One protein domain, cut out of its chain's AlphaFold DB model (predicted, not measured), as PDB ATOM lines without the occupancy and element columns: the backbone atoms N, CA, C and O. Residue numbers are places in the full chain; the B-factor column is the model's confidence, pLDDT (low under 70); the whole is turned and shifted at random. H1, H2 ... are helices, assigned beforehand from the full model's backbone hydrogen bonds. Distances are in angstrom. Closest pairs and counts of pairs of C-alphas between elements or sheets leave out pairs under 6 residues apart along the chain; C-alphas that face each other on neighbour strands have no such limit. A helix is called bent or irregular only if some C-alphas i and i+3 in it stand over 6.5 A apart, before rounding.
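This is residues 63 to 264 of the 300 residues of an uncharacterized protein of Sulfurospirillum multivorans (UniProt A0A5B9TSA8). A long, rod-like bundle of helices, in which H3, H5 and H8 run most of its length with H2 and the bent H4 beside them, has a short helical hairpin, H6 and H7, turned off to one side at one end. At the other end lies the loop of residues 84 to 97. The printed part has 202 residues with eight named helices, H1 to H8 in chain order, and no named strand; the class is all helix. The whole is loose, with a radius of gyration of the C-alphas of 22.3 A, and spans 75 by 36 by 30 A.

H1, residues 63 to 67, begins at C-alpha 63 (-14.736, -10.983, -34.957). H2 is residues 69 to 83, 20.7 A long. H3, residues 98 to 132, is the longest at 52.4 A. H4, residues 136 to 163, was assigned as one helix by its hydrogen bonds but is bent: C-alphas 150 and 153 are 7.2 A apart, between arms H4a, residues 136 to 150, 20.7 A, and H4b, residues 153 to 163, 16.1 A. H5, residues 170 to 201, measures 46.3 A from C-alpha 170 (-4.071, 7.283, -51.920). H6 is residues 204 to 217, 20.0 A; H7 is residues 219 to 229, 14.9 A. H8, residues 234 to 264, measures 44.5 A and ends at C-alpha 264 (-12.533, 18.555, -39.995). H7 and H8 are irregular: C-alphas 224 and 227, and C-alphas 235 and 238, are 7.2 A apart.

H2, H3, H4a, H4b, H5 and H8 form a bundle, helices side by side. H1 is close to H2 but not clearly touching, closest C-alphas Asp 64 and Ser 70, 6.3 A. H3 and H4a, a hairpin, touch at a shallow tilt of 6 degrees, opposite ways, H3 with residues 114 to 130 alone; the closest C-alphas are Ser 115 and Ser 150, 4.4 A. H3 and H5 touch at 27 degrees, a shallow tilt, the same way, H5 with residues 173 to 188 alone, closest C-alphas Ile 112 and Phe 184, 6.0 A. H2 and H4b touch at a shallow tilt of 6 degrees, closest C-alphas Ala 82 and Phe 163, 5.7 A. H6, with residues 204 to 208 alone, touches residues 234 to 238 of H8 at a steep tilt of 53 degrees, closest C-alphas Ile 205 and Asp 235, 5.6 A. H7 and H5 are apart. Every O i to N i+4 pair is within hydrogen-bond range in H1, H2, H4a and H6; the counts are 27 of 31 in H3, 4 of 7 in H4b, 26 of 28 in H5, 5 of 7 in H7 and 25 of 27 in H8.

The C-alphas farthest apart, Asn 91 and Ser 217, are 75.1 A apart. The printed part has no cut. The link from H2 to H3 is long, with 14 residues. Mean pLDDT of the printed part is 86.3; residues 86 to 98 and residue 100 are under 70.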
ATOM      1  N   LYS A  63     -15.816 -11.974 -35.069       76.50
ATOM      2  CA  LYS A  63     -14.736 -10.983 -34.957       76.50
ATOM      3  C   LYS A  63     -14.915  -9.869 -35.986       76.50
ATOM      4  O   LYS A  63     -14.771  -8.695 -35.654       76.50
ATOM      5  N   ASP A  64     -15.245 -10.243 -37.220       76.81
ATOM      6  CA  ASP A  64     -15.484  -9.283 -38.295       76.81
ATOM      7  C   ASP A  64     -16.683  -8.373 -37.998       76.81
ATOM      8  O   ASP A  64     -16.591  -7.172 -38.242       76.81
ATOM      9  N   PHE A  65     -17.758  -8.925 -37.428       79.31
ATOM     10  CA  PHE A  65     -18.932  -8.176 -36.982       79.31
ATOM     11  C   PHE A  65     -18.595  -7.264 -35.791       79.31
ATOM     12  O   PHE A  65     -18.638  -6.046 -35.913       79.31
ATOM     13  N   MET A  66     -18.150  -7.829 -34.666       81.75
ATOM     14  CA  MET A  66     -17.958  -7.088 -33.412       81.75
ATOM     15  C   MET A  66     -16.879  -6.008 -33.494       81.75
ATOM     16  O   MET A  66     -17.043  -4.927 -32.927       81.75
ATOM     17  N   LEU A  67     -15.767  -6.289 -34.177       82.56
ATOM     18  CA  LEU A  67     -14.623  -5.377 -34.237       82.56
ATOM     19  C   LEU A  67     -14.571  -4.563 -35.526       82.56
ATOM     20  O   LEU A  67     -13.668  -3.742 -35.675       82.56
ATOM     21  N   HIS A  68     -15.498  -4.778 -36.465       82.94
ATOM     22  CA  HIS A  68     -15.442  -4.166 -37.793       82.94
ATOM     23  C   HIS A  68     -14.075  -4.361 -38.468       82.94
ATOM     24  O   HIS A  68     -13.510  -3.448 -39.081       82.94
ATOM     25  N   TRP A  69     -13.521  -5.569 -38.334       82.31
ATOM     26  CA  TRP A  69     -12.147  -5.867 -38.738       82.31
ATOM     27  C   TRP A  69     -11.901  -5.554 -40.222       82.31
ATOM     28  O   TRP A  69     -10.844  -5.046 -40.586       82.31
ATOM     29  N   SER A  70     -12.910  -5.745 -41.079       84.25
ATOM     30  CA  SER A  70     -12.817  -5.446 -42.510       84.25
ATOM     31  C   SER A  70     -12.444  -3.991 -42.809       84.25
ATOM     32  O   SER A  70     -11.548  -3.758 -43.616       84.25
ATOM     33  N   ILE A  71     -13.079  -3.007 -42.165       86.50
ATOM     34  CA  ILE A  71     -12.790  -1.586 -42.423       86.50
ATOM     35  C   ILE A  71     -11.505  -1.123 -41.731       86.50
ATOM     36  O   ILE A  71     -10.801  -0.269 -42.267       86.50
ATOM     37  N   GLN A  72     -11.145  -1.727 -40.596       86.12
ATOM     38  CA  GLN A  72      -9.867  -1.460 -39.930       86.12
ATOM     39  C   GLN A  72      -8.683  -1.942 -40.776       86.12
ATOM     40  O   GLN A  72      -7.704  -1.216 -40.936       86.12
ATOM     41  N   MET A  73      -8.795  -3.120 -41.399       84.06
ATOM     42  CA  MET A  73      -7.785  -3.614 -42.341       84.06
ATOM     43  C   MET A  73      -7.642  -2.691 -43.556       84.06
ATOM     44  O   MET A  73      -6.529  -2.439 -44.011       84.06
ATOM     45  N   LEU A  74      -8.749  -2.138 -44.062       86.06
ATOM     46  CA  LEU A  74      -8.716  -1.143 -45.138       86.06
ATOM     47  C   LEU A  74      -8.041   0.169 -44.686       86.06
ATOM     48  O   LEU A  74      -7.323   0.788 -45.471       86.06
ATOM     49  N   GLU A  75      -8.221   0.587 -43.423       87.06
ATOM     50  CA  GLU A  75      -7.544   1.772 -42.858       87.06
ATOM     51  C   GLU A  75      -6.032   1.546 -42.813       87.06
ATOM     52  O   GLU A  75      -5.265   2.393 -43.273       87.06
ATOM     53  N   GLN A  76      -5.613   0.380 -42.318       84.06
ATOM     54  CA  GLN A  76      -4.205  -0.010 -42.237       84.06
ATOM     55  C   GLN A  76      -3.553  -0.095 -43.622       84.06
ATOM     56  O   GLN A  76      -2.439   0.395 -43.803       84.06
ATOM     57  N   GLN A  77      -4.252  -0.651 -44.616       81.00
ATOM     58  CA  GLN A  77      -3.760  -0.701 -45.996       81.00
ATOM     59  C   GLN A  77      -3.534   0.702 -46.564       81.00
ATOM     60  O   GLN A  77      -2.471   0.975 -47.118       81.00
ATOM     61  N   LEU A  78      -4.490   1.618 -46.388       84.00
ATOM     62  CA  LEU A  78      -4.311   2.998 -46.840       84.00
ATOM     63  C   LEU A  78      -3.155   3.693 -46.106       84.00
ATOM     64  O   LEU A  78      -2.373   4.406 -46.733       84.00
ATOM     65  N   GLN A  79      -3.015   3.461 -44.800       84.50
ATOM     66  CA  GLN A  79      -1.904   3.994 -44.014       84.50
ATOM     67  C   GLN A  79      -0.544   3.494 -44.525       84.50
ATOM     68  O   GLN A  79       0.392   4.287 -44.591       84.50
ATOM     69  N   GLN A  80      -0.433   2.225 -44.928       78.25
ATOM     70  CA  GLN A  80       0.795   1.659 -45.502       78.25
ATOM     71  C   GLN A  80       1.133   2.253 -46.879       78.25
ATOM     72  O   GLN A  80       2.292   2.554 -47.176       78.25
ATOM     73  N   VAL A  81       0.124   2.466 -47.727       77.56
ATOM     74  CA  VAL A  81       0.302   3.143 -49.027       77.56
ATOM     75  C   VAL A  81       0.753   4.588 -48.821       77.56
ATOM     76  O   VAL A  81       1.612   5.089 -49.545       77.56
ATOM     77  N   ALA A  82       0.210   5.254 -47.802       78.19
ATOM     78  CA  ALA A  82       0.638   6.589 -47.427       78.19
ATOM     79  C   ALA A  82       2.080   6.590 -46.884       78.19
ATOM     80  O   ALA A  82       2.902   7.383 -47.333       78.19
ATOM     81  N   SER A  83       2.438   5.677 -45.975       77.94
ATOM     82  CA  SER A  83       3.788   5.632 -45.389       77.94
ATOM     83  C   SER A  83       4.879   5.295 -46.404       77.94
ATOM     84  O   SER A  83       6.007   5.751 -46.260       77.94
ATOM     85  N   SER A  84       4.546   4.527 -47.443       70.62
ATOM     86  CA  SER A  84       5.454   4.229 -48.559       70.62
ATOM     87  C   SER A  84       5.576   5.374 -49.569       70.62
ATOM     88  O   SER A  84       6.366   5.271 -50.503       70.62
ATOM     89  N   LYS A  85       4.830   6.476 -49.380       72.56
ATOM     90  CA  LYS A  85       4.892   7.697 -50.200       72.56
ATOM     91  C   LYS A  85       4.740   7.433 -51.700       72.56
ATOM     92  O   LYS A  85       5.306   8.148 -52.524       72.56
ATOM     93  N   VAL A  86       3.924   6.439 -52.050       68.50
ATOM     94  CA  VAL A  86       3.735   5.965 -53.431       68.50
ATOM     95  C   VAL A  86       3.295   7.085 -54.376       68.50
ATOM     96  O   VAL A  86       3.660   7.086 -55.545       68.50
ATOM     97  N   ASP A  87       2.544   8.066 -53.871       67.38
ATOM     98  CA  ASP A  87       2.089   9.211 -54.667       67.38
ATOM     99  C   ASP A  87       3.178  10.261 -54.945       67.38
ATOM    100  O   ASP A  87       2.994  11.100 -55.824       67.38
ATOM    101  N   PHE A  88       4.295  10.227 -54.215       67.69
ATOM    102  CA  PHE A  88       5.420  11.153 -54.375       67.69
ATOM    103  C   PHE A  88       6.606  10.519 -55.100       67.69
ATOM    104  O   PHE A  88       7.346  11.213 -55.793       67.69
ATOM    105  N   VAL A  89       6.790   9.204 -54.963       61.53
ATOM    106  CA  VAL A  89       7.900   8.473 -55.579       61.53
ATOM    107  C   VAL A  89       7.348   7.597 -56.705       61.53
ATOM    108  O   VAL A  89       6.822   6.510 -56.472       61.53
ATOM    109  N   ALA A  90       7.498   8.057 -57.952       51.31
ATOM    110  CA  ALA A  90       7.021   7.358 -59.156       51.31
ATOM    111  C   ALA A  90       7.569   5.919 -59.312       51.31
ATOM    112  O   ALA A  90       6.973   5.105 -60.014       51.31
ATOM    113  N   ASN A  91       8.666   5.588 -58.616       47.53
ATOM    114  CA  ASN A  91       9.341   4.289 -58.676       47.53
ATOM    115  C   ASN A  91       8.931   3.298 -57.570       47.53
ATOM    116  O   ASN A  91       9.339   2.141 -57.621       47.53
ATOM    117  N   THR A  92       8.093   3.683 -56.601       50.53
ATOM    118  CA  THR A  92       7.460   2.727 -55.666       50.53
ATOM    119  C   THR A  92       6.207   2.113 -56.303       50.53
ATOM    120  O   THR A  92       5.100   2.188 -55.775       50.53
ATOM    121  N   SER A  93       6.368   1.503 -57.479       45.97
ATOM    122  CA  SER A  93       5.299   0.852 -58.260       45.97
ATOM    123  C   SER A  93       4.769  -0.447 -57.628       45.97
ATOM    124  O   SER A  93       3.832  -1.065 -58.132       45.97
ATOM    125  N   ALA A  94       5.348  -0.841 -56.498       51.00
ATOM    126  CA  ALA A  94       5.237  -2.151 -55.890       51.00
ATOM    127  C   ALA A  94       3.967  -2.411 -55.055       51.00
ATOM    128  O   ALA A  94       3.533  -3.558 -54.948       51.00
ATOM    129  N   LEU A  95       3.379  -1.397 -54.408       57.97
ATOM    130  CA  LEU A  95       2.475  -1.691 -53.284       57.97
ATOM    131  C   LEU A  95       1.026  -2.035 -53.665       57.97
ATOM    132  O   LEU A  95       0.410  -2.826 -52.957       57.97
ATOM    133  N   ILE A  96       0.457  -1.455 -54.732       62.38
ATOM    134  CA  ILE A  96      -0.949  -1.685 -55.127       62.38
ATOM    135  C   ILE A  96      -1.106  -1.664 -56.650       62.38
ATOM    136  O   ILE A  96      -0.895  -0.634 -57.311       62.38
ATOM    137  N   THR A  97      -1.565  -2.789 -57.199       66.75
ATOM    138  CA  THR A  97      -1.870  -2.937 -58.627       66.75
ATOM    139  C   THR A  97      -3.253  -2.374 -58.976       66.75
ATOM    140  O   THR A  97      -4.124  -2.211 -58.119       66.75
ATOM    141  N   ASP A  98      -3.516  -2.093 -60.256       67.88
ATOM    142  CA  ASP A  98      -4.867  -1.708 -60.699       67.88
ATOM    143  C   ASP A  98      -5.913  -2.808 -60.472       67.88
ATOM    144  O   ASP A  98      -7.098  -2.514 -60.293       67.88
ATOM    145  N   VAL A  99      -5.479  -4.070 -60.428       70.81
ATOM    146  CA  VAL A  99      -6.330  -5.211 -60.076       70.81
ATOM    147  C   VAL A  99      -6.773  -5.108 -58.615       70.81
ATOM    148  O   VAL A  99      -7.960  -5.271 -58.332       70.81
ATOM    149  N   ASP A 100      -5.875  -4.740 -57.698       69.50
ATOM    150  CA  ASP A 100      -6.207  -4.562 -56.278       69.50
ATOM    151  C   ASP A 100      -7.270  -3.475 -56.058       69.50
ATOM    152  O   ASP A 100      -8.185  -3.664 -55.255       69.50
ATOM    153  N   PHE A 101      -7.231  -2.378 -56.827       73.75
ATOM    154  CA  PHE A 101      -8.268  -1.337 -56.771       73.75
ATOM    155  C   PHE A 101      -9.648  -1.824 -57.227       73.75
ATOM    156  O   PHE A 101     -10.659  -1.372 -56.688       73.75
ATOM    157  N   ARG A 102      -9.721  -2.745 -58.198       71.62
ATOM    158  CA  ARG A 102     -11.002  -3.329 -58.637       71.62
ATOM    159  C   ARG A 102     -11.617  -4.199 -57.541       71.62
ATOM    160  O   ARG A 102     -12.817  -4.119 -57.288       71.62
ATOM    161  N   TRP A 103     -10.791  -4.980 -56.845       75.12
ATOM    162  CA  TRP A 103     -11.240  -5.845 -55.749       75.12
ATOM    163  C   TRP A 103     -11.471  -5.102 -54.431       75.12
ATOM    164  O   TRP A 103     -12.190  -5.606 -53.569       75.12
ATOM    165  N   LEU A 104     -10.915  -3.899 -54.271       77.62
ATOM    166  CA  LEU A 104     -11.093  -3.060 -53.087       77.62
ATOM    167  C   LEU A 104     -12.570  -2.776 -52.784       77.62
ATOM    168  O   LEU A 104     -13.006  -2.921 -51.642       77.62
ATOM    169  N   GLY A 105     -13.349  -2.429 -53.813       70.06
ATOM    170  CA  GLY A 105     -14.790  -2.200 -53.670       70.06
ATOM    171  C   GLY A 105     -15.523  -3.447 -53.171       70.06
ATOM    172  O   GLY A 105     -16.325  -3.362 -52.245       70.06
ATOM    173  N   ILE A 106     -15.178  -4.621 -53.714       73.94
ATOM    174  CA  ILE A 106     -15.760  -5.912 -53.315       73.94
ATOM    175  C   ILE A 106     -15.392  -6.255 -51.866       73.94
ATOM    176  O   ILE A 106     -16.250  -6.679 -51.098       73.94
ATOM    177  N   ARG A 107     -14.142  -6.017 -51.447       74.75
ATOM    178  CA  ARG A 107     -13.722  -6.222 -50.048       74.75
ATOM    179  C   ARG A 107     -14.487  -5.308 -49.086       74.75
ATOM    180  O   ARG A 107     -14.835  -5.741 -47.989       74.75
ATOM    181  N   ASN A 108     -14.799  -4.081 -49.506       83.25
ATOM    182  CA  ASN A 108     -15.570  -3.136 -48.699       83.25
ATOM    183  C   ASN A 108     -17.072  -3.478 -48.608       83.25
ATOM    184  O   ASN A 108     -17.734  -3.059 -47.659       83.25
ATOM    185  N   LEU A 109     -17.622  -4.288 -49.527       83.25
ATOM    186  CA  LEU A 109     -19.022  -4.741 -49.442       83.25
ATOM    187  C   LEU A 109     -19.313  -5.480 -48.137       83.25
ATOM    188  O   LEU A 109     -20.409  -5.356 -47.600       83.25
ATOM    189  N   ARG A 110     -18.331  -6.204 -47.591       84.38
ATOM    190  CA  ARG A 110     -18.490  -6.900 -46.310       84.38
ATOM    191  C   ARG A 110     -18.774  -5.930 -45.161       84.38
ATOM    192  O   ARG A 110     -19.644  -6.197 -44.340       84.38
ATOM    193  N   THR A 111     -18.084  -4.791 -45.138       87.31
ATOM    194  CA  THR A 111     -18.312  -3.716 -44.164       87.31
ATOM    195  C   THR A 111     -19.726  -3.147 -44.287       87.31
ATOM    196  O   THR A 111     -20.416  -2.961 -43.283       87.31
ATOM    197  N   ILE A 112     -20.174  -2.899 -45.522       90.94
ATOM    198  CA  ILE A 112     -21.526  -2.396 -45.801       90.94
ATOM    199  C   ILE A 112     -22.562  -3.412 -45.333       90.94
ATOM    200  O   ILE A 112     -23.488  -3.049 -44.618       90.94
ATOM    201  N   TYR A 113     -22.373  -4.686 -45.672       89.94
ATOM    202  CA  TYR A 113     -23.257  -5.770 -45.262       89.94
ATOM    203  C   TYR A 113     -23.401  -5.853 -43.735       89.94
ATOM    204  O   TYR A 113     -24.522  -5.904 -43.237       89.94
ATOM    205  N   ILE A 114     -22.292  -5.791 -42.989       89.69
ATOM    206  CA  ILE A 114     -22.304  -5.777 -41.514       89.69
ATOM    207  C   ILE A 114     -23.091  -4.574 -40.976       89.69
ATOM    208  O   ILE A 114     -23.894  -4.719 -40.054       89.69
ATOM    209  N   SER A 115     -22.915  -3.400 -41.584       93.31
ATOM    210  CA  SER A 115     -23.602  -2.168 -41.171       93.31
ATOM    211  C   SER A 115     -25.108  -2.230 -41.457       93.31
ATOM    212  O   SER A 115     -25.918  -1.854 -40.612       93.31
ATOM    213  N   VAL A 116     -25.503  -2.759 -42.623       94.50
ATOM    214  CA  VAL A 116     -26.913  -2.981 -42.990       94.50
ATOM    215  C   VAL A 116     -27.556  -4.016 -42.070       94.50
ATOM    216  O   VAL A 116     -28.661  -3.794 -41.579       94.50
ATOM    217  N   LEU A 117     -26.867  -5.123 -41.789       92.81
ATOM    218  CA  LEU A 117     -27.366  -6.140 -40.867       92.81
ATOM    219  C   LEU A 117     -27.568  -5.556 -39.465       92.81
ATOM    220  O   LEU A 117     -28.606  -5.783 -38.852       92.81
ATOM    221  N   SER A 118     -26.620  -4.748 -38.993       93.62
ATOM    222  CA  SER A 118     -26.717  -4.057 -37.705       93.62
ATOM    223  C   SER A 118     -27.891  -3.077 -37.673       93.62
ATOM    224  O   SER A 118     -28.640  -3.058 -36.702       93.62
ATOM    225  N   LEU A 119     -28.136  -2.328 -38.756       96.00
ATOM    226  CA  LEU A 119     -29.321  -1.473 -38.887       96.00
ATOM    227  C   LEU A 119     -30.624  -2.279 -38.756       96.00
ATOM    228  O   LEU A 119     -31.499  -1.901 -37.975       96.00
ATOM    229  N   ILE A 120     -30.737  -3.404 -39.468       95.44
ATOM    230  CA  ILE A 120     -31.915  -4.284 -39.410       95.44
ATOM    231  C   ILE A 120     -32.104  -4.840 -37.993       95.44
ATOM    232  O   ILE A 120     -33.215  -4.803 -37.463       95.44
ATOM    233  N   VAL A 121     -31.027  -5.310 -37.359       95.00
ATOM    234  CA  VAL A 121     -31.050  -5.814 -35.978       95.00
ATOM    235  C   VAL A 121     -31.479  -4.718 -35.002       95.00
ATOM    236  O   VAL A 121     -32.301  -4.978 -34.130       95.00
ATOM    237  N   GLY A 122     -30.992  -3.485 -35.165       95.25
ATOM    238  CA  GLY A 122     -31.375  -2.348 -34.325       95.25
ATOM    239  C   GLY A 122     -32.864  -2.023 -34.424       95.25
ATOM    240  O   GLY A 122     -33.525  -1.850 -33.400       95.25
ATOM    241  N   ILE A 123     -33.414  -2.019 -35.641       96.00
ATOM    242  CA  ILE A 123     -34.852  -1.821 -35.878       96.00
ATOM    243  C   ILE A 123     -35.664  -2.971 -35.268       96.00
ATOM    244  O   ILE A 123     -36.637  -2.725 -34.558       96.00
ATOM    245  N   ALA A 124     -35.256  -4.221 -35.496       94.12
ATOM    246  CA  ALA A 124     -35.946  -5.392 -34.960       94.12
ATOM    247  C   ALA A 124     -35.946  -5.410 -33.422       94.12
ATOM    248  O   ALA A 124     -36.980  -5.683 -32.813       94.12
ATOM    249  N   LEU A 125     -34.818  -5.067 -32.791       94.44
ATOM    250  CA  LEU A 125     -34.711  -4.939 -31.337       94.44
ATOM    251  C   LEU A 125     -35.585  -3.805 -30.804       94.44
ATOM    252  O   LEU A 125     -36.278  -4.003 -29.808       94.44
ATOM    253  N   PHE A 126     -35.603  -2.646 -31.469       95.25
ATOM    254  CA  PHE A 126     -36.475  -1.539 -31.081       95.25
ATOM    255  C   PHE A 126     -37.948  -1.957 -31.107       95.25
ATOM    256  O   PHE A 126     -38.665  -1.735 -30.130       95.25
ATOM    257  N   LEU A 127     -38.393  -2.594 -32.196       92.06
ATOM    258  CA  LEU A 127     -39.767  -3.076 -32.334       92.06
ATOM    259  C   LEU A 127     -40.086  -4.147 -31.289       92.06
ATOM    260  O   LEU A 127     -41.094  -4.037 -30.598       92.06
ATOM    261  N   GLY A 128     -39.214  -5.142 -31.113       90.12
ATOM    262  CA  GLY A 128     -39.397  -6.201 -30.122       90.12
ATOM    263  C   GLY A 128     -39.511  -5.650 -28.699       90.12
ATOM    264  O   GLY A 128     -40.490  -5.920 -28.006       90.12
ATOM    265  N   ILE A 129     -38.564  -4.812 -28.274       91.81
ATOM    266  CA  ILE A 129     -38.596  -4.203 -26.936       91.81
ATOM    267  C   ILE A 129     -39.843  -3.329 -26.776       91.81
ATOM    268  O   ILE A 129     -40.502  -3.411 -25.743       91.81
ATOM    269  N   SER A 130     -40.217  -2.541 -27.784       91.06
ATOM    270  CA  SER A 130     -41.393  -1.662 -27.705       91.06
ATOM    271  C   SER A 130     -42.719  -2.427 -27.659       91.06
ATOM    272  O   SER A 130     -43.670  -1.961 -27.039       91.06
ATOM    273  N   LEU A 131     -42.798  -3.596 -28.301       86.69
ATOM    274  CA  LEU A 131     -43.999  -4.436 -28.299       86.69
ATOM    275  C   LEU A 131     -44.161  -5.214 -26.986       86.69
ATOM    276  O   LEU A 131     -45.286  -5.392 -26.521       86.69
ATOM    277  N   PHE A 132     -43.057  -5.670 -26.385       84.00
ATOM    278  CA  PHE A 132     -43.086  -6.528 -25.194       84.00
ATOM    279  C   PHE A 132     -42.831  -5.793 -23.873       84.00
ATOM    280  O   PHE A 132     -43.111  -6.340 -22.806       84.00
ATOM    281  N   THR A 133     -42.332  -4.556 -23.906       82.56
ATOM    282  CA  THR A 133     -42.076  -3.755 -22.703       82.56
ATOM    283  C   THR A 133     -42.899  -2.472 -22.704       82.56
ATOM    284  O   THR A 133     -43.209  -1.904 -23.745       82.56
ATOM    285  N   LYS A 134     -43.231  -1.969 -21.511       77.31
ATOM    286  CA  LYS A 134     -43.880  -0.654 -21.353       77.31
ATOM    287  C   LYS A 134     -42.884   0.515 -21.425       77.31
ATOM    288  O   LYS A 134     -43.290   1.661 -21.272       77.31
ATOM    289  N   SER A 135     -41.588   0.241 -21.614       84.38
ATOM    290  CA  SER A 135     -40.518   1.238 -21.538       84.38
ATOM    291  C   SER A 135     -39.932   1.532 -22.918       84.38
ATOM    292  O   SER A 135     -39.071   0.822 -23.438       84.38
ATOM    293  N   ILE A 136     -40.366   2.648 -23.498       87.69
ATOM    294  CA  ILE A 136     -39.839   3.168 -24.769       87.69
ATOM    295  C   ILE A 136     -38.370   3.584 -24.620       87.69
ATOM    296  O   ILE A 136     -37.582   3.456 -25.553       87.69
ATOM    297  N   LEU A 137     -37.971   4.035 -23.426       91.31
ATOM    298  CA  LEU A 137     -36.599   4.455 -23.159       91.31
ATOM    299  C   LEU A 137     -35.605   3.304 -23.366       91.31
ATOM    300  O   LEU A 137     -34.568   3.505 -23.993       91.31
ATOM    301  N   SER A 138     -35.929   2.084 -22.916       91.50
ATOM    302  CA  SER A 138     -35.070   0.918 -23.174       91.50
ATOM    303  C   SER A 138     -34.959   0.591 -24.660       91.50
ATOM    304  O   SER A 138     -33.879   0.208 -25.112       91.50
ATOM    305  N   ALA A 139     -36.034   0.790 -25.430       93.06
ATOM    306  CA  ALA A 139     -35.996   0.610 -26.876       93.06
ATOM    307  C   ALA A 139     -35.063   1.644 -27.531       93.06
ATOM    308  O   ALA A 139     -34.231   1.268 -28.356       93.06
ATOM    309  N   TYR A 140     -35.118   2.914 -27.108       94.25
ATOM    310  CA  TYR A 140     -34.185   3.945 -27.575       94.25
ATOM    311  C   TYR A 140     -32.730   3.623 -27.244       94.25
ATOM    312  O   TYR A 140     -31.879   3.729 -28.125       94.25
ATOM    313  N   CYS A 141     -32.430   3.202 -26.014       93.56
ATOM    314  CA  CYS A 141     -31.066   2.841 -25.628       93.56
ATOM    315  C   CYS A 141     -30.526   1.682 -26.476       93.56
ATOM    316  O   CYS A 141     -29.402   1.762 -26.974       93.56
ATOM    317  N   ALA A 142     -31.330   0.635 -26.687       93.62
ATOM    318  CA  ALA A 142     -30.949  -0.495 -27.530       93.62
ATOM    319  C   ALA A 142     -30.729  -0.068 -28.990       93.62
ATOM    320  O   ALA A 142     -29.718  -0.426 -29.594       93.62
ATOM    321  N   LEU A 143     -31.636   0.747 -29.540       95.12
ATOM    322  CA  LEU A 143     -31.520   1.268 -30.900       95.12
ATOM    323  C   LEU A 143     -30.257   2.115 -31.067       95.12
ATOM    324  O   LEU A 143     -29.488   1.869 -31.989       95.12
ATOM    325  N   LEU A 144     -30.012   3.079 -30.177       93.38
ATOM    326  CA  LEU A 144     -28.840   3.954 -30.253       93.38
ATOM    327  C   LEU A 144     -27.531   3.176 -30.097       93.38
ATOM    328  O   LEU A 144     -26.576   3.447 -30.824       93.38
ATOM    329  N   PHE A 145     -27.492   2.183 -29.205       93.69
ATOM    330  CA  PHE A 145     -26.332   1.309 -29.054       93.69
ATOM    331  C   PHE A 145     -26.024   0.565 -30.360       93.69
ATOM    332  O   PHE A 145     -24.899   0.629 -30.858       93.69
ATOM    333  N   VAL A 146     -27.028  -0.064 -30.974       94.19
ATOM    334  CA  VAL A 146     -26.832  -0.810 -32.225       94.19
ATOM    335  C   VAL A 146     -26.548   0.122 -33.407       94.19
ATOM    336  O   VAL A 146     -25.680  -0.174 -34.223       94.19
ATOM    337  N   LEU A 147     -27.194   1.287 -33.487       93.69
ATOM    338  CA  LEU A 147     -26.913   2.270 -34.536       93.69
ATOM    339  C   LEU A 147     -25.502   2.850 -34.422       93.69
ATOM    340  O   LEU A 147     -24.869   3.091 -35.450       93.69
ATOM    341  N   SER A 148     -24.967   3.019 -33.208       91.56
ATOM    342  CA  SER A 148     -23.568   3.430 -33.031       91.56
ATOM    343  C   SER A 148     -22.602   2.433 -33.684       91.56
ATOM    344  O   SER A 148     -21.635   2.839 -34.329       91.56
ATOM    345  N   HIS A 149     -22.925   1.139 -33.600       91.69
ATOM    346  CA  HIS A 149     -22.198   0.073 -34.272       91.69
ATOM    347  C   HIS A 149     -22.370   0.176 -35.794       91.69
ATOM    348  O   HIS A 149     -21.372   0.240 -36.506       91.69
ATOM    349  N   SER A 150     -23.602   0.331 -36.295       93.00
ATOM    350  CA  SER A 150     -23.883   0.505 -37.731       93.00
ATOM    351  C   SER A 150     -23.156   1.696 -38.364       93.00
ATOM    352  O   SER A 150     -22.787   1.639 -39.531       93.00
ATOM    353  N   PHE A 151     -22.944   2.784 -37.619       94.38
ATOM    354  CA  PHE A 151     -22.275   3.990 -38.117       94.38
ATOM    355  C   PHE A 151     -20.755   3.990 -37.948       94.38
ATOM    356  O   PHE A 151     -20.073   4.839 -38.537       94.38
ATOM    357  N   PHE A 152     -20.204   3.061 -37.167       91.62
ATOM    358  CA  PHE A 152     -18.777   3.025 -36.858       91.62
ATOM    359  C   PHE A 152     -17.876   2.935 -38.108       91.62
ATOM    360  O   PHE A 152     -16.876   3.657 -38.180       91.62
ATOM    361  N   PRO A 153     -18.204   2.161 -39.158       91.81
ATOM    362  CA  PRO A 153     -17.372   2.161 -40.358       91.81
ATOM    363  C   PRO A 153     -17.406   3.481 -41.132       91.81
ATOM    364  O   PRO A 153     -16.423   3.838 -41.785       91.81
ATOM    365  N   GLY A 154     -18.493   4.246 -41.016       91.31
ATOM    366  CA  GLY A 154     -18.576   5.610 -41.529       91.31
ATOM    367  C   GLY A 154     -17.541   6.512 -40.871       91.31
ATOM    368  O   GLY A 154     -16.771   7.166 -41.575       91.31
ATOM    369  N   TYR A 155     -17.432   6.461 -39.538       91.69
ATOM    370  CA  TYR A 155     -16.379   7.164 -38.792       91.69
ATOM    371  C   TYR A 155     -14.982   6.869 -39.369       91.69
ATOM    372  O   TYR A 155     -14.230   7.797 -39.681       91.69
ATOM    373  N   ILE A 156     -14.654   5.590 -39.585       90.62
ATOM    374  CA  ILE A 156     -13.347   5.189 -40.132       90.62
ATOM    375  C   ILE A 156     -13.171   5.708 -41.566       90.62
ATOM    376  O   ILE A 156     -12.141   6.306 -41.879       90.62
ATOM    377  N   THR A 157     -14.189   5.555 -42.415       91.88
ATOM    378  CA  THR A 157     -14.152   5.976 -43.826       91.88
ATOM    379  C   THR A 157     -13.839   7.468 -43.968       91.88
ATOM    380  O   THR A 157     -13.043   7.864 -44.819       91.88
ATOM    381  N   PHE A 158     -14.410   8.321 -43.115       90.81
ATOM    382  CA  PHE A 158     -14.103   9.755 -43.130       90.81
ATOM    383  C   PHE A 158     -12.755  10.090 -42.492       90.81
ATOM    384  O   PHE A 158     -12.072  11.014 -42.944       90.81
ATOM    385  N   ARG A 159     -12.343   9.337 -41.468       90.75
ATOM    386  CA  ARG A 159     -11.040   9.512 -40.815       90.75
ATOM    387  C   ARG A 159      -9.877   9.175 -41.747       90.75
ATOM    388  O   ARG A 159      -8.866   9.874 -41.712       90.75
ATOM    389  N   MET A 160     -10.033   8.166 -42.607       89.25
ATOM    390  CA  MET A 160      -9.045   7.732 -43.608       89.25
ATOM    391  C   MET A 160      -8.536   8.867 -44.504       89.25
ATOM    392  O   MET A 160      -7.411   8.804 -44.993       89.25
ATOM    393  N   ARG A 161      -9.319   9.943 -44.669       87.81
ATOM    394  CA  ARG A 161      -8.932  11.134 -45.434       87.81
ATOM    395  C   ARG A 161      -7.579  11.716 -45.012       87.81
ATOM    396  O   ARG A 161      -6.873  12.264 -45.853       87.81
ATOM    397  N   LYS A 162      -7.192  11.572 -43.740       86.88
ATOM    398  CA  LYS A 162      -5.890  12.040 -43.241       86.88
ATOM    399  C   LYS A 162      -4.689  11.393 -43.944       86.88
ATOM    400  O   LYS A 162      -3.620  11.985 -43.961       86.88
ATOM    401  N   PHE A 163      -4.869  10.203 -44.519       85.94
ATOM    402  CA  PHE A 163      -3.828   9.452 -45.224       85.94
ATOM    403  C   PHE A 163      -3.775   9.750 -46.729       85.94
ATOM    404  O   PHE A 163      -2.974   9.153 -47.443       85.94
ATOM    405  N   ILE A 164      -4.616  10.658 -47.234       87.06
ATOM    406  CA  ILE A 164      -4.530  11.093 -48.626       87.06
ATOM    407  C   ILE A 164      -3.307  12.000 -48.761       87.06
ATOM    408  O   ILE A 164      -3.294  13.114 -48.243       87.06
ATOM    409  N   LEU A 165      -2.296  11.502 -49.461       80.88
ATOM    410  CA  LEU A 165      -1.023  12.173 -49.706       80.88
ATOM    411  C   LEU A 165      -0.897  12.718 -51.127       80.88
ATOM    412  O   LEU A 165      -0.090  13.598 -51.389       80.88
ATOM    413  N   GLY A 166      -1.684  12.210 -52.063       78.00
ATOM    414  CA  GLY A 166      -1.655  12.670 -53.439       78.00
ATOM    415  C   GLY A 166      -2.866  12.186 -54.223       78.00
ATOM    416  O   GLY A 166      -3.655  11.369 -53.738       78.00
ATOM    417  N   PRO A 167      -3.075  12.720 -55.435       78.06
ATOM    418  CA  PRO A 167      -4.286  12.459 -56.201       78.06
ATOM    419  C   PRO A 167      -4.320  11.075 -56.868       78.06
ATOM    420  O   PRO A 167      -5.390  10.669 -57.313       78.06
ATOM    421  N   ALA A 168      -3.191  10.363 -56.956       79.44
ATOM    422  CA  ALA A 168      -3.063   9.174 -57.793       79.44
ATOM    423  C   ALA A 168      -3.572   7.891 -57.114       79.44
ATOM    424  O   ALA A 168      -4.609   7.351 -57.505       79.44
ATOM    425  N   LYS A 169      -2.859   7.376 -56.111       80.19
ATOM    426  CA  LYS A 169      -3.136   6.083 -55.472       80.19
ATOM    427  C   LYS A 169      -3.883   6.264 -54.154       80.19
ATOM    428  O   LYS A 169      -4.944   5.657 -54.000       80.19
ATOM    429  N   THR A 170      -3.416   7.120 -53.239       83.62
ATOM    430  CA  THR A 170      -4.071   7.283 -51.920       83.62
ATOM    431  C   THR A 170      -5.460   7.913 -52.035       83.62
ATOM    432  O   THR A 170      -6.416   7.406 -51.445       83.62
ATOM    433  N   LYS A 171      -5.619   8.958 -52.860       87.69
ATOM    434  CA  LYS A 171      -6.935   9.565 -53.125       87.69
ATOM    435  C   LYS A 171      -7.890   8.592 -53.812       87.69
ATOM    436  O   LYS A 171      -9.015   8.433 -53.352       87.69
ATOM    437  N   ARG A 172      -7.446   7.895 -54.865       86.75
ATOM    438  CA  ARG A 172      -8.280   6.912 -55.578       86.75
ATOM    439  C   ARG A 172      -8.760   5.794 -54.649       86.75
ATOM    440  O   ARG A 172      -9.921   5.402 -54.736       86.75
ATOM    441  N   TYR A 173      -7.898   5.317 -53.748       87.44
ATOM    442  CA  TYR A 173      -8.260   4.335 -52.722       87.44
ATOM    443  C   TYR A 173      -9.384   4.862 -51.818       87.44
ATOM    444  O   TYR A 173     -10.430   4.225 -51.679       87.44
ATOM    445  N   ALA A 174      -9.187   6.051 -51.242       88.50
ATOM    446  CA  ALA A 174     -10.155   6.676 -50.346       88.50
ATOM    447  C   ALA A 174     -11.493   6.976 -51.047       88.50
ATOM    448  O   ALA A 174     -12.556   6.753 -50.465       88.50
ATOM    449  N   ASP A 175     -11.458   7.418 -52.307       89.81
ATOM    450  CA  ASP A 175     -12.655   7.719 -53.096       89.81
ATOM    451  C   ASP A 175     -13.493   6.461 -53.365       89.81
ATOM    452  O   ASP A 175     -14.721   6.514 -53.276       89.81
ATOM    453  N   ILE A 176     -12.857   5.319 -53.656       88.75
ATOM    454  CA  ILE A 176     -13.561   4.036 -53.819       88.75
ATOM    455  C   ILE A 176     -14.266   3.659 -52.513       88.75
ATOM    456  O   ILE A 176     -15.462   3.369 -52.531       88.75
ATOM    457  N   LEU A 177     -13.563   3.719 -51.377       90.19
ATOM    458  CA  LEU A 177     -14.155   3.393 -50.078       90.19
ATOM    459  C   LEU A 177     -15.314   4.323 -49.716       90.19
ATOM    460  O   LEU A 177     -16.358   3.853 -49.259       90.19
ATOM    461  N   ARG A 178     -15.169   5.626 -49.975       90.31
ATOM    462  CA  ARG A 178     -16.220   6.616 -49.726       90.31
ATOM    463  C   ARG A 178     -17.447   6.379 -50.600       90.31
ATOM    464  O   ARG A 178     -18.557   6.412 -50.077       90.31
ATOM    465  N   LYS A 179     -17.264   6.112 -51.898       89.50
ATOM    466  CA  LYS A 179     -18.367   5.786 -52.821       89.50
ATOM    467  C   LYS A 179     -19.110   4.530 -52.384       89.50
ATOM    468  O   LYS A 179     -20.334   4.519 -52.371       89.50
ATOM    469  N   SER A 180     -18.380   3.493 -51.985       88.31
ATOM    470  CA  SER A 180     -18.983   2.286 -51.425       88.31
ATOM    471  C   SER A 180     -19.774   2.598 -50.149       88.31
ATOM    472  O   SER A 180     -20.910   2.161 -50.020       88.31
ATOM    473  N   TRP A 181     -19.241   3.407 -49.233       92.69
ATOM    474  CA  TRP A 181     -19.963   3.775 -48.011       92.69
ATOM    475  C   TRP A 181     -21.231   4.608 -48.265       92.69
ATOM    476  O   TRP A 181     -22.224   4.432 -47.563       92.69
ATOM    477  N   MET A 182     -21.253   5.455 -49.300       91.94
ATOM    478  CA  MET A 182     -22.473   6.177 -49.702       91.94
ATOM    479  C   MET A 182     -23.643   5.233 -50.022       91.94
ATOM    480  O   MET A 182     -24.795   5.625 -49.860       91.94
ATOM    481  N   VAL A 183     -23.374   3.982 -50.417       92.19
ATOM    482  CA  VAL A 183     -24.421   2.963 -50.595       92.19
ATOM    483  C   VAL A 183     -25.129   2.677 -49.269       92.19
ATOM    484  O   VAL A 183     -26.354   2.622 -49.239       92.19
ATOM    485  N   PHE A 184     -24.388   2.551 -48.164       94.56
ATOM    486  CA  PHE A 184     -24.991   2.394 -46.839       94.56
ATOM    487  C   PHE A 184     -25.782   3.642 -46.425       94.56
ATOM    488  O   PHE A 184     -26.898   3.512 -45.931       94.56
ATOM    489  N   GLU A 185     -25.243   4.843 -46.661       94.94
ATOM    490  CA  GLU A 185     -25.953   6.100 -46.361       94.94
ATOM    491  C   GLU A 185     -27.293   6.179 -47.108       94.94
ATOM    492  O   GLU A 185     -28.309   6.552 -46.522       94.94
ATOM    493  N   LEU A 186     -27.322   5.757 -48.376       96.19
ATOM    494  CA  LEU A 186     -28.548   5.686 -49.166       96.19
ATOM    495  C   LEU A 186     -29.529   4.652 -48.609       96.19
ATOM    496  O   LEU A 186     -30.712   4.959 -48.491       96.19
ATOM    497  N   VAL A 187     -29.054   3.459 -48.234       96.12
ATOM    498  CA  VAL A 187     -29.895   2.437 -47.586       96.12
ATOM    499  C   VAL A 187     -30.499   2.984 -46.294       96.12
ATOM    500  O   VAL A 187     -31.699   2.851 -46.088       96.12
ATOM    501  N   TYR A 188     -29.707   3.665 -45.466       96.94
ATOM    502  CA  TYR A 188     -30.179   4.271 -44.222       96.94
ATOM    503  C   TYR A 188     -31.280   5.320 -44.450       96.94
ATOM    504  O   TYR A 188     -32.322   5.294 -43.787       96.94
ATOM    505  N   ILE A 189     -31.072   6.227 -45.412       96.88
ATOM    506  CA  ILE A 189     -32.067   7.242 -45.787       96.88
ATOM    507  C   ILE A 189     -33.331   6.563 -46.318       96.88
ATOM    508  O   ILE A 189     -34.427   6.885 -45.862       96.88
ATOM    509  N   ALA A 190     -33.187   5.591 -47.221       97.06
ATOM    510  CA  ALA A 190     -34.309   4.845 -47.777       97.06
ATOM    511  C   ALA A 190     -35.108   4.131 -46.679       97.06
ATOM    512  O   ALA A 190     -36.330   4.233 -46.661       97.06
ATOM    513  N   THR A 191     -34.444   3.482 -45.719       96.56
ATOM    514  CA  THR A 191     -35.103   2.857 -44.565       96.56
ATOM    515  C   THR A 191     -35.861   3.881 -43.723       96.56
ATOM    516  O   THR A 191     -37.008   3.637 -43.359       96.56
ATOM    517  N   THR A 192     -35.269   5.046 -43.456       96.38
ATOM    518  CA  THR A 192     -35.920   6.114 -42.678       96.38
ATOM    519  C   THR A 192     -37.170   6.643 -43.392       96.38
ATOM    520  O   THR A 192     -38.226   6.781 -42.775       96.38
ATOM    521  N   VAL A 193     -37.082   6.872 -44.706       96.25
ATOM    522  CA  VAL A 193     -38.222   7.280 -45.545       96.25
ATOM    523  C   VAL A 193     -39.300   6.200 -45.577       96.25
ATOM    524  O   VAL A 193     -40.482   6.519 -45.513       96.25
ATOM    525  N   LEU A 194     -38.916   4.925 -45.635       95.19
ATOM    526  CA  LEU A 194     -39.853   3.804 -45.674       95.19
ATOM    527  C   LEU A 194     -40.608   3.647 -44.344       95.19
ATOM    528  O   LEU A 194     -41.800   3.352 -44.361       95.19
ATOM    529  N   VAL A 195     -39.954   3.924 -43.210       94.75
ATOM    530  CA  VAL A 195     -40.613   4.017 -41.893       94.75
ATOM    531  C   VAL A 195     -41.563   5.216 -41.832       94.75
ATOM    532  O   VAL A 195     -42.683   5.081 -41.354       94.75
ATOM    533  N   TYR A 196     -41.165   6.385 -42.341       94.81
ATOM    534  CA  TYR A 196     -42.073   7.535 -42.420       94.81
ATOM    535  C   TYR A 196     -43.307   7.228 -43.278       94.81
ATOM    536  O   TYR A 196     -44.444   7.470 -42.869       94.81
ATOM    537  N   TRP A 197     -43.085   6.637 -44.452       94.38
ATOM    538  CA  TRP A 197     -44.156   6.259 -45.361       94.38
ATOM    539  C   TRP A 197     -45.115   5.262 -44.709       94.38
ATOM    540  O   TRP A 197     -46.326   5.450 -44.798       94.38
ATOM    541  N   SER A 198     -44.594   4.269 -43.984       90.94
ATOM    542  CA  SER A 198     -45.414   3.259 -43.313       90.94
ATOM    543  C   SER A 198     -46.286   3.817 -42.182       90.94
ATOM    544  O   SER A 198     -47.357   3.273 -41.941       90.94
ATOM    545  N   ILE A 199     -45.888   4.918 -41.536       90.50
ATOM    546  CA  ILE A 199     -46.741   5.652 -40.581       90.50
ATOM    547  C   ILE A 199     -47.843   6.416 -41.324       90.50
ATOM    548  O   ILE A 199     -48.994   6.435 -40.908       90.50
ATOM    549  N   SER A 200     -47.493   7.078 -42.431       88.19
ATOM    550  CA  SER A 200     -48.413   7.990 -43.127       88.19
ATOM    551  C   SER A 200     -49.448   7.298 -44.020       88.19
ATOM    552  O   SER A 200     -50.536   7.831 -44.225       88.19
ATOM    553  N   ALA A 201     -49.104   6.140 -44.587       90.00
ATOM    554  CA  ALA A 201     -49.866   5.515 -45.667       90.00
ATOM    555  C   ALA A 201     -50.592   4.231 -45.247       90.00
ATOM    556  O   ALA A 201     -51.486   3.779 -45.962       90.00
ATOM    557  N   ILE A 202     -50.211   3.623 -44.119       87.81
ATOM    558  CA  ILE A 202     -50.741   2.327 -43.691       87.81
ATOM    559  C   ILE A 202     -51.596   2.519 -42.446       87.81
ATOM    560  O   ILE A 202     -51.107   2.926 -41.400       87.81
ATOM    561  N   ASN A 203     -52.873   2.151 -42.536       88.00
ATOM    562  CA  ASN A 203     -53.719   2.020 -41.356       88.00
ATOM    563  C   ASN A 203     -53.519   0.626 -40.742       88.00
ATOM    564  O   ASN A 203     -54.123  -0.361 -41.178       88.00
ATOM    565  N   TRP A 204     -52.663   0.543 -39.728       85.19
ATOM    566  CA  TRP A 204     -52.269  -0.729 -39.118       85.19
ATOM    567  C   TRP A 204     -53.410  -1.466 -38.412       85.19
ATOM    568  O   TRP A 204     -53.379  -2.696 -38.313       85.19
ATOM    569  N   ILE A 205     -54.458  -0.752 -37.990       85.88
ATOM    570  CA  ILE A 205     -55.668  -1.357 -37.420       85.88
ATOM    571  C   ILE A 205     -56.398  -2.168 -38.496       85.88
ATOM    572  O   ILE A 205     -56.730  -3.335 -38.269       85.88
ATOM    573  N   ILE A 206     -56.584  -1.583 -39.685       88.81
ATOM    574  CA  ILE A 206     -57.206  -2.269 -40.829       88.81
ATOM    575  C   ILE A 206     -56.356  -3.476 -41.242       88.81
ATOM    576  O   ILE A 206     -56.895  -4.564 -41.447       88.81
ATOM    577  N   VAL A 207     -55.028  -3.324 -41.283       87.12
ATOM    578  CA  VAL A 207     -54.110  -4.429 -41.602       87.12
ATOM    579  C   VAL A 207     -54.249  -5.580 -40.600       87.12
ATOM    580  O   VAL A 207     -54.340  -6.734 -41.023       87.12
ATOM    581  N   LYS A 208     -54.326  -5.304 -39.286       84.81
ATOM    582  CA  LYS A 208     -54.556  -6.354 -38.273       84.81
ATOM    583  C   LYS A 208     -55.879  -7.074 -38.522       84.81
ATOM    584  O   LYS A 208     -55.903  -8.303 -38.520       84.81
ATOM    585  N   GLN A 209     -56.959  -6.330 -38.753       88.06
ATOM    586  CA  GLN A 209     -58.288  -6.907 -38.981       88.06
ATOM    587  C   GLN A 209     -58.315  -7.804 -40.222       88.06
ATOM    588  O   GLN A 209     -58.748  -8.952 -40.133       88.06
ATOM    589  N   GLN A 210     -57.781  -7.329 -41.350       90.31
ATOM    590  CA  GLN A 210     -57.683  -8.113 -42.584       90.31
ATOM    591  C   GLN A 210     -56.810  -9.361 -42.401       90.31
ATOM    592  O   GLN A 210     -57.158 -10.442 -42.874       90.31
ATOM    593  N   THR A 211     -55.703  -9.239 -41.663       86.56
ATOM    594  CA  THR A 211     -54.810 -10.369 -41.372       86.56
ATOM    595  C   THR A 211     -55.521 -11.428 -40.528       86.56
ATOM    596  O   THR A 211     -55.452 -12.613 -40.852       86.56
ATOM    597  N   LEU A 212     -56.249 -11.025 -39.480       87.00
ATOM    598  CA  LEU A 212     -57.020 -11.945 -38.636       87.00
ATOM    599  C   LEU A 212     -58.162 -12.622 -39.407       87.00
ATOM    600  O   LEU A 212     -58.331 -13.832 -39.281       87.00
ATOM    601  N   GLN A 213     -58.874 -11.893 -40.272       89.25
ATOM    602  CA  GLN A 213     -59.907 -12.467 -41.149       89.25
ATOM    603  C   GLN A 213     -59.326 -13.497 -42.135       89.25
ATOM    604  O   GLN A 213     -59.896 -14.572 -42.350       89.25
ATOM    605  N   LEU A 214     -58.151 -13.215 -42.708       88.50
ATOM    606  CA  LEU A 214     -57.444 -14.165 -43.569       88.50
ATOM    607  C   LEU A 214     -57.014 -15.420 -42.792       88.50
ATOM    608  O   LEU A 214     -57.156 -16.539 -43.282       88.50
ATOM    609  N   LEU A 215     -56.527 -15.255 -41.560       88.44
ATOM    610  CA  LEU A 215     -56.182 -16.376 -40.685       88.44
ATOM    611  C   LEU A 215     -57.414 -17.216 -40.350       88.44
ATOM    612  O   LEU A 215     -57.344 -18.440 -40.401       88.44
ATOM    613  N   GLU A 216     -58.547 -16.591 -40.051       86.38
ATOM    614  CA  GLU A 216     -59.788 -17.295 -39.721       86.38
ATOM    615  C   GLU A 216     -60.348 -18.114 -40.885       86.38
ATOM    616  O   GLU A 216     -60.857 -19.215 -40.657       86.38
ATOM    617  N   SER A 217     -60.176 -17.640 -42.120       89.94
ATOM    618  CA  SER A 217     -60.577 -18.373 -43.328       89.94
ATOM    619  C   SER A 217     -59.661 -19.561 -43.669       89.94
ATOM    620  O   SER A 217     -60.079 -20.460 -44.398       89.94
ATOM    621  N   HIS A 218     -58.447 -19.634 -43.109       88.81
ATOM    622  CA  HIS A 218     -57.453 -20.662 -43.441       88.81
ATOM    623  C   HIS A 218     -57.073 -21.519 -42.224       88.81
ATOM    624  O   HIS A 218     -56.204 -21.157 -41.431       88.81
ATOM    625  N   LYS A 219     -57.648 -22.729 -42.111       86.19
ATOM    626  CA  LYS A 219     -57.438 -23.649 -40.964       86.19
ATOM    627  C   LYS A 219     -55.962 -23.904 -40.615       86.19
ATOM    628  O   LYS A 219     -55.623 -23.971 -39.434       86.19
ATOM    629  N   VAL A 220     -55.094 -24.054 -41.620       87.75
ATOM    630  CA  VAL A 220     -53.658 -24.331 -41.423       87.75
ATOM    631  C   VAL A 220     -52.921 -23.093 -40.907       87.75
ATOM    632  O   VAL A 220     -52.251 -23.178 -39.880       87.75
ATOM    633  N   LEU A 221     -53.091 -21.935 -41.560       83.50
ATOM    634  CA  LEU A 221     -52.462 -20.687 -41.117       83.50
ATOM    635  C   LEU A 221     -52.962 -20.267 -39.731       83.50
ATOM    636  O   LEU A 221     -52.150 -19.852 -38.904       83.50
ATOM    637  N   LYS A 222     -54.259 -20.444 -39.436       85.50
ATOM    638  CA  LYS A 222     -54.829 -20.166 -38.110       85.50
ATOM    639  C   LYS A 222     -54.081 -20.908 -37.010       85.50
ATOM    640  O   LYS A 222     -53.643 -20.302 -36.038       85.50
ATOM    641  N   ARG A 223     -53.903 -22.224 -37.169       86.50
ATOM    642  CA  ARG A 223     -53.244 -23.066 -36.159       86.50
ATOM    643  C   ARG A 223     -51.785 -22.655 -35.922       86.50
ATOM    644  O   ARG A 223     -51.283 -22.853 -34.821       86.50
ATOM    645  N   LEU A 224     -51.124 -22.090 -36.932       85.12
ATOM    646  CA  LEU A 224     -49.692 -21.794 -36.909       85.12
ATOM    647  C   LEU A 224     -49.387 -20.367 -36.428       85.12
ATOM    648  O   LEU A 224     -48.488 -20.179 -35.617       85.12
ATOM    649  N   LEU A 225     -50.142 -19.368 -36.893       86.50
ATOM    650  CA  LEU A 225     -49.798 -17.951 -36.728       86.50
ATOM    651  C   LEU A 225     -50.756 -17.168 -35.820       86.50
ATOM    652  O   LEU A 225     -50.352 -16.145 -35.267       86.50
ATOM    653  N   TYR A 226     -51.995 -17.632 -35.617       84.31
ATOM    654  CA  TYR A 226     -53.008 -16.871 -34.866       84.31
ATOM    655  C   TYR A 226     -52.558 -16.575 -33.430       84.31
ATOM    656  O   TYR A 226     -52.614 -15.431 -32.991       84.31
ATOM    657  N   ARG A 227     -51.979 -17.577 -32.750       84.44
ATOM    658  CA  ARG A 227     -51.444 -17.455 -31.380       84.44
ATOM    659  C   ARG A 227     -50.335 -16.402 -31.247       84.44
ATOM    660  O   ARG A 227     -50.115 -15.896 -30.153       84.44
ATOM    661  N   PHE A 228     -49.630 -16.090 -32.334       82.88
ATOM    662  CA  PHE A 228     -48.566 -15.087 -32.340       82.88
ATOM    663  C   PHE A 228     -49.075 -13.701 -32.736       82.88
ATOM    664  O   PHE A 228     -48.585 -12.715 -32.203       82.88
ATOM    665  N   ILE A 229     -50.050 -13.619 -33.648       81.31
ATOM    666  CA  ILE A 229     -50.523 -12.351 -34.224       81.31
ATOM    667  C   ILE A 229     -51.599 -11.684 -33.360       81.31
ATOM    668  O   ILE A 229     -51.575 -10.467 -33.182       81.31
ATOM    669  N   GLU A 230     -52.528 -12.462 -32.801       81.31
ATOM    670  CA  GLU A 230     -53.606 -11.956 -31.944       81.31
ATOM    671  C   GLU A 230     -53.105 -11.087 -30.768       81.31
ATOM    672  O   GLU A 230     -53.586  -9.948 -30.645       81.31
ATOM    673  N   PRO A 231     -52.115 -11.530 -29.958       83.25
ATOM    674  CA  PRO A 231     -51.664 -10.771 -28.793       83.25
ATOM    675  C   PRO A 231     -50.822  -9.537 -29.142       83.25
ATOM    676  O   PRO A 231     -50.523  -8.747 -28.246       83.25
ATOM    677  N   LEU A 232     -50.415  -9.346 -30.403       81.81
ATOM    678  CA  LEU A 232     -49.590  -8.197 -30.774       81.81
ATOM    679  C   LEU A 232     -50.404  -6.898 -30.682       81.81
ATOM    680  O   LEU A 232     -51.468  -6.799 -31.315       81.81
ATOM    681  N   PRO A 233     -49.906  -5.874 -29.964       82.31
ATOM    682  CA  PRO A 233     -50.563  -4.576 -29.855       82.31
ATOM    683  C   PRO A 233     -50.326  -3.734 -31.122       82.31
ATOM    684  O   PRO A 233     -49.681  -2.687 -31.084       82.31
ATOM    685  N   ILE A 234     -50.801  -4.216 -32.277       81.06
ATOM    686  CA  ILE A 234     -50.657  -3.540 -33.583       81.06
ATOM    687  C   ILE A 234     -51.419  -2.205 -33.600       81.06
ATOM    688  O   ILE A 234     -51.042  -1.290 -34.320       81.06
ATOM    689  N   ASP A 235     -52.429  -2.050 -32.744       78.38
ATOM    690  CA  ASP A 235     -53.098  -0.775 -32.463       78.38
ATOM    691  C   ASP A 235     -52.128   0.313 -31.972       78.38
ATOM    692  O   ASP A 235     -52.369   1.499 -32.174       78.38
ATOM    693  N   LYS A 236     -50.997  -0.078 -31.373       84.00
ATOM    694  CA  LYS A 236     -49.940   0.840 -30.924       84.00
ATOM    695  C   LYS A 236     -48.813   0.991 -31.940       84.00
ATOM    696  O   LYS A 236     -47.838   1.687 -31.656       84.00
ATOM    697  N   LEU A 237     -48.900   0.344 -33.102       86.75
ATOM    698  CA  LEU A 237     -47.802   0.307 -34.062       86.75
ATOM    699  C   LEU A 237     -47.516   1.690 -34.657       86.75
ATOM    700  O   LEU A 237     -46.349   2.033 -34.792       86.75
ATOM    701  N   ASP A 238     -48.538   2.520 -34.886       86.69
ATOM    702  CA  ASP A 238     -48.364   3.922 -35.304       86.69
ATOM    703  C   ASP A 238     -47.513   4.718 -34.314       86.69
ATOM    704  O   ASP A 238     -46.566   5.422 -34.682       86.69
ATOM    705  N   PHE A 239     -47.810   4.556 -33.026       89.81
ATOM    706  CA  PHE A 239     -47.060   5.184 -31.950       89.81
ATOM    707  C   PHE A 239     -45.616   4.661 -31.897       89.81
ATOM    708  O   PHE A 239     -44.678   5.458 -31.813       89.81
ATOM    709  N   ILE A 240     -45.416   3.343 -31.995       92.19
ATOM    710  CA  ILE A 240     -44.085   2.714 -31.972       92.19
ATOM    711  C   ILE A 240     -43.250   3.154 -33.181       92.19
ATOM    712  O   ILE A 240     -42.093   3.544 -33.017       92.19
ATOM    713  N   LEU A 241     -43.819   3.132 -34.386       93.44
ATOM    714  CA  LEU A 241     -43.136   3.533 -35.614       93.44
ATOM    715  C   LEU A 241     -42.791   5.024 -35.601       93.44
ATOM    716  O   LEU A 241     -41.688   5.385 -36.004       93.44
ATOM    717  N   SER A 242     -43.662   5.877 -35.058       93.50
ATOM    718  CA  SER A 242     -43.356   7.302 -34.859       93.50
ATOM    719  C   SER A 242     -42.132   7.501 -33.958       93.50
ATOM    720  O   SER A 242     -41.251   8.311 -34.255       93.50
ATOM    721  N   HIS A 243     -42.016   6.716 -32.884       94.88
ATOM    722  CA  HIS A 243     -40.847   6.763 -32.004       94.88
ATOM    723  C   HIS A 243     -39.591   6.193 -32.670       94.88
ATOM    724  O   HIS A 243     -38.508   6.759 -32.491       94.88
ATOM    725  N   LEU A 244     -39.728   5.129 -33.467       96.38
ATOM    726  CA  LEU A 244     -38.641   4.578 -34.275       96.38
ATOM    727  C   LEU A 244     -38.119   5.620 -35.269       96.38
ATOM    728  O   LEU A 244     -36.909   5.825 -35.343       96.38
ATOM    729  N   LEU A 245     -39.014   6.307 -35.985       96.69
ATOM    730  CA  LEU A 245     -38.657   7.375 -36.917       96.69
ATOM    731  C   LEU A 245     -37.861   8.472 -36.208       96.69
ATOM    732  O   LEU A 245     -36.778   8.828 -36.665       96.69
ATOM    733  N   ASN A 246     -38.345   8.950 -35.059       95.44
ATOM    734  CA  ASN A 246     -37.629   9.943 -34.256       95.44
ATOM    735  C   ASN A 246     -36.244   9.438 -33.818       95.44
ATOM    736  O   ASN A 246     -35.271  10.190 -33.864       95.44
ATOM    737  N   GLY A 247     -36.134   8.160 -33.444       95.56
ATOM    738  CA  GLY A 247     -34.862   7.528 -33.088       95.56
ATOM    739  C   GLY A 247     -33.875   7.474 -34.254       95.56
ATOM    740  O   GLY A 247     -32.710   7.834 -34.085       95.56
ATOM    741  N   LEU A 248     -34.342   7.088 -35.445       97.06
ATOM    742  CA  LEU A 248     -33.544   7.083 -36.673       97.06
ATOM    743  C   LEU A 248     -33.136   8.509 -37.082       97.06
ATOM    744  O   LEU A 248     -31.982   8.753 -37.432       97.06
ATOM    745  N   LEU A 249     -34.032   9.490 -36.994       96.56
ATOM    746  CA  LEU A 249     -33.689  10.883 -37.295       96.56
ATOM    747  C   LEU A 249     -32.628  11.419 -36.329       96.56
ATOM    748  O   LEU A 249     -31.616  11.965 -36.772       96.56
ATOM    749  N   LEU A 250     -32.809  11.200 -35.025       95.25
ATOM    750  CA  LEU A 250     -31.854  11.624 -34.004       95.25
ATOM    751  C   LEU A 250     -30.477  10.987 -34.230       95.25
ATOM    752  O   LEU A 250     -29.463  11.685 -34.257       95.25
ATOM    753  N   ALA A 251     -30.434   9.672 -34.451       94.75
ATOM    754  CA  ALA A 251     -29.193   8.957 -34.723       94.75
ATOM    755  C   ALA A 251     -28.526   9.429 -36.030       94.75
ATOM    756  O   ALA A 251     -27.304   9.568 -36.082       94.75
ATOM    757  N   GLY A 252     -29.321   9.753 -37.054       95.19
ATOM    758  CA  GLY A 252     -28.847  10.340 -38.307       95.19
ATOM    759  C   GLY A 252     -28.216  11.722 -38.115       95.19
ATOM    760  O   GLY A 252     -27.138  11.984 -38.646       95.19
ATOM    761  N   ILE A 253     -28.829  12.588 -37.301       95.06
ATOM    762  CA  ILE A 253     -28.268  13.902 -36.946       95.06
ATOM    763  C   ILE A 253     -26.931  13.733 -36.213       95.06
ATOM    764  O   ILE A 253     -25.939  14.368 -36.584       95.06
ATOM    765  N   PHE A 254     -26.871  12.840 -35.218       94.50
ATOM    766  CA  PHE A 254     -25.624  12.532 -34.511       94.50
ATOM    767  C   PHE A 254     -24.543  11.998 -35.453       94.50
ATOM    768  O   PHE A 254     -23.384  12.408 -35.355       94.50
ATOM    769  N   TYR A 255     -24.911  11.127 -36.393       95.00
ATOM    770  CA  TYR A 255     -24.000  10.614 -37.408       95.00
ATOM    771  C   TYR A 255     -23.433  11.734 -38.293       95.00
ATOM    772  O   TYR A 255     -22.215  11.821 -38.457       95.00
ATOM    773  N   ILE A 256     -24.278  12.633 -38.808       94.62
ATOM    774  CA  ILE A 256     -23.842  13.776 -39.629       94.62
ATOM    775  C   ILE A 256     -22.876  14.671 -38.844       94.62
ATOM    776  O   ILE A 256     -21.829  15.068 -39.366       94.62
ATOM    777  N   LEU A 257     -23.189  14.956 -37.577       95.00
ATOM    778  CA  LEU A 257     -22.333  15.758 -36.703       95.00
ATOM    779  C   LEU A 257     -20.979  15.075 -36.457       95.00
ATOM    780  O   LEU A 257     -19.932  15.717 -36.576       95.00
ATOM    781  N   MET A 258     -20.981  13.769 -36.185       94.62
ATOM    782  CA  MET A 258     -19.761  12.973 -36.045       94.62
ATOM    783  C   MET A 258     -18.908  13.047 -37.317       94.62
ATOM    784  O   MET A 258     -17.725  13.386 -37.246       94.62
ATOM    785  N   VAL A 259     -19.509  12.818 -38.486       92.94
ATOM    786  CA  VAL A 259     -18.831  12.886 -39.787       92.94
ATOM    787  C   VAL A 259     -18.206  14.259 -40.024       92.94
ATOM    788  O   VAL A 259     -17.053  14.351 -40.459       92.94
ATOM    789  N   PHE A 260     -18.936  15.331 -39.716       93.50
ATOM    790  CA  PHE A 260     -18.446  16.697 -39.855       93.50
ATOM    791  C   PHE A 260     -17.196  16.943 -38.997       93.50
ATOM    792  O   PHE A 260     -16.169  17.406 -39.509       93.50
ATOM    793  N   LEU A 261     -17.252  16.578 -37.712       93.44
ATOM    794  CA  LEU A 261     -16.136  16.738 -36.778       93.44
ATOM    795  C   LEU A 261     -14.918  15.905 -37.192       93.44
ATOM    796  O   LEU A 261     -13.789  16.410 -37.208       93.44
ATOM    797  N   VAL A 262     -15.139  14.649 -37.582       93.12
ATOM    798  CA  VAL A 262     -14.074  13.731 -38.008       93.12
ATOM    799  C   VAL A 262     -13.406  14.219 -39.279       93.12
ATOM    800  O   VAL A 262     -12.181  14.256 -39.343       93.12
ATOM    801  N   ASN A 263     -14.175  14.653 -40.273       90.69
ATOM    802  CA  ASN A 263     -13.628  15.172 -41.522       90.69
ATOM    803  C   ASN A 263     -12.823  16.465 -41.291       90.69
ATOM    804  O   ASN A 263     -11.757  16.641 -41.886       90.69
ATOM    805  N   LYS A 264     -13.286  17.352 -40.395       91.25
ATOM    806  CA  LYS A 264     -12.533  18.555 -39.995       91.25
ATOM    807  C   LYS A 264     -11.190  18.179 -39.365       91.25
ATOM    808  O   LYS A 264     -10.155  18.699 -39.785       91.25
TER     809      LYS A 264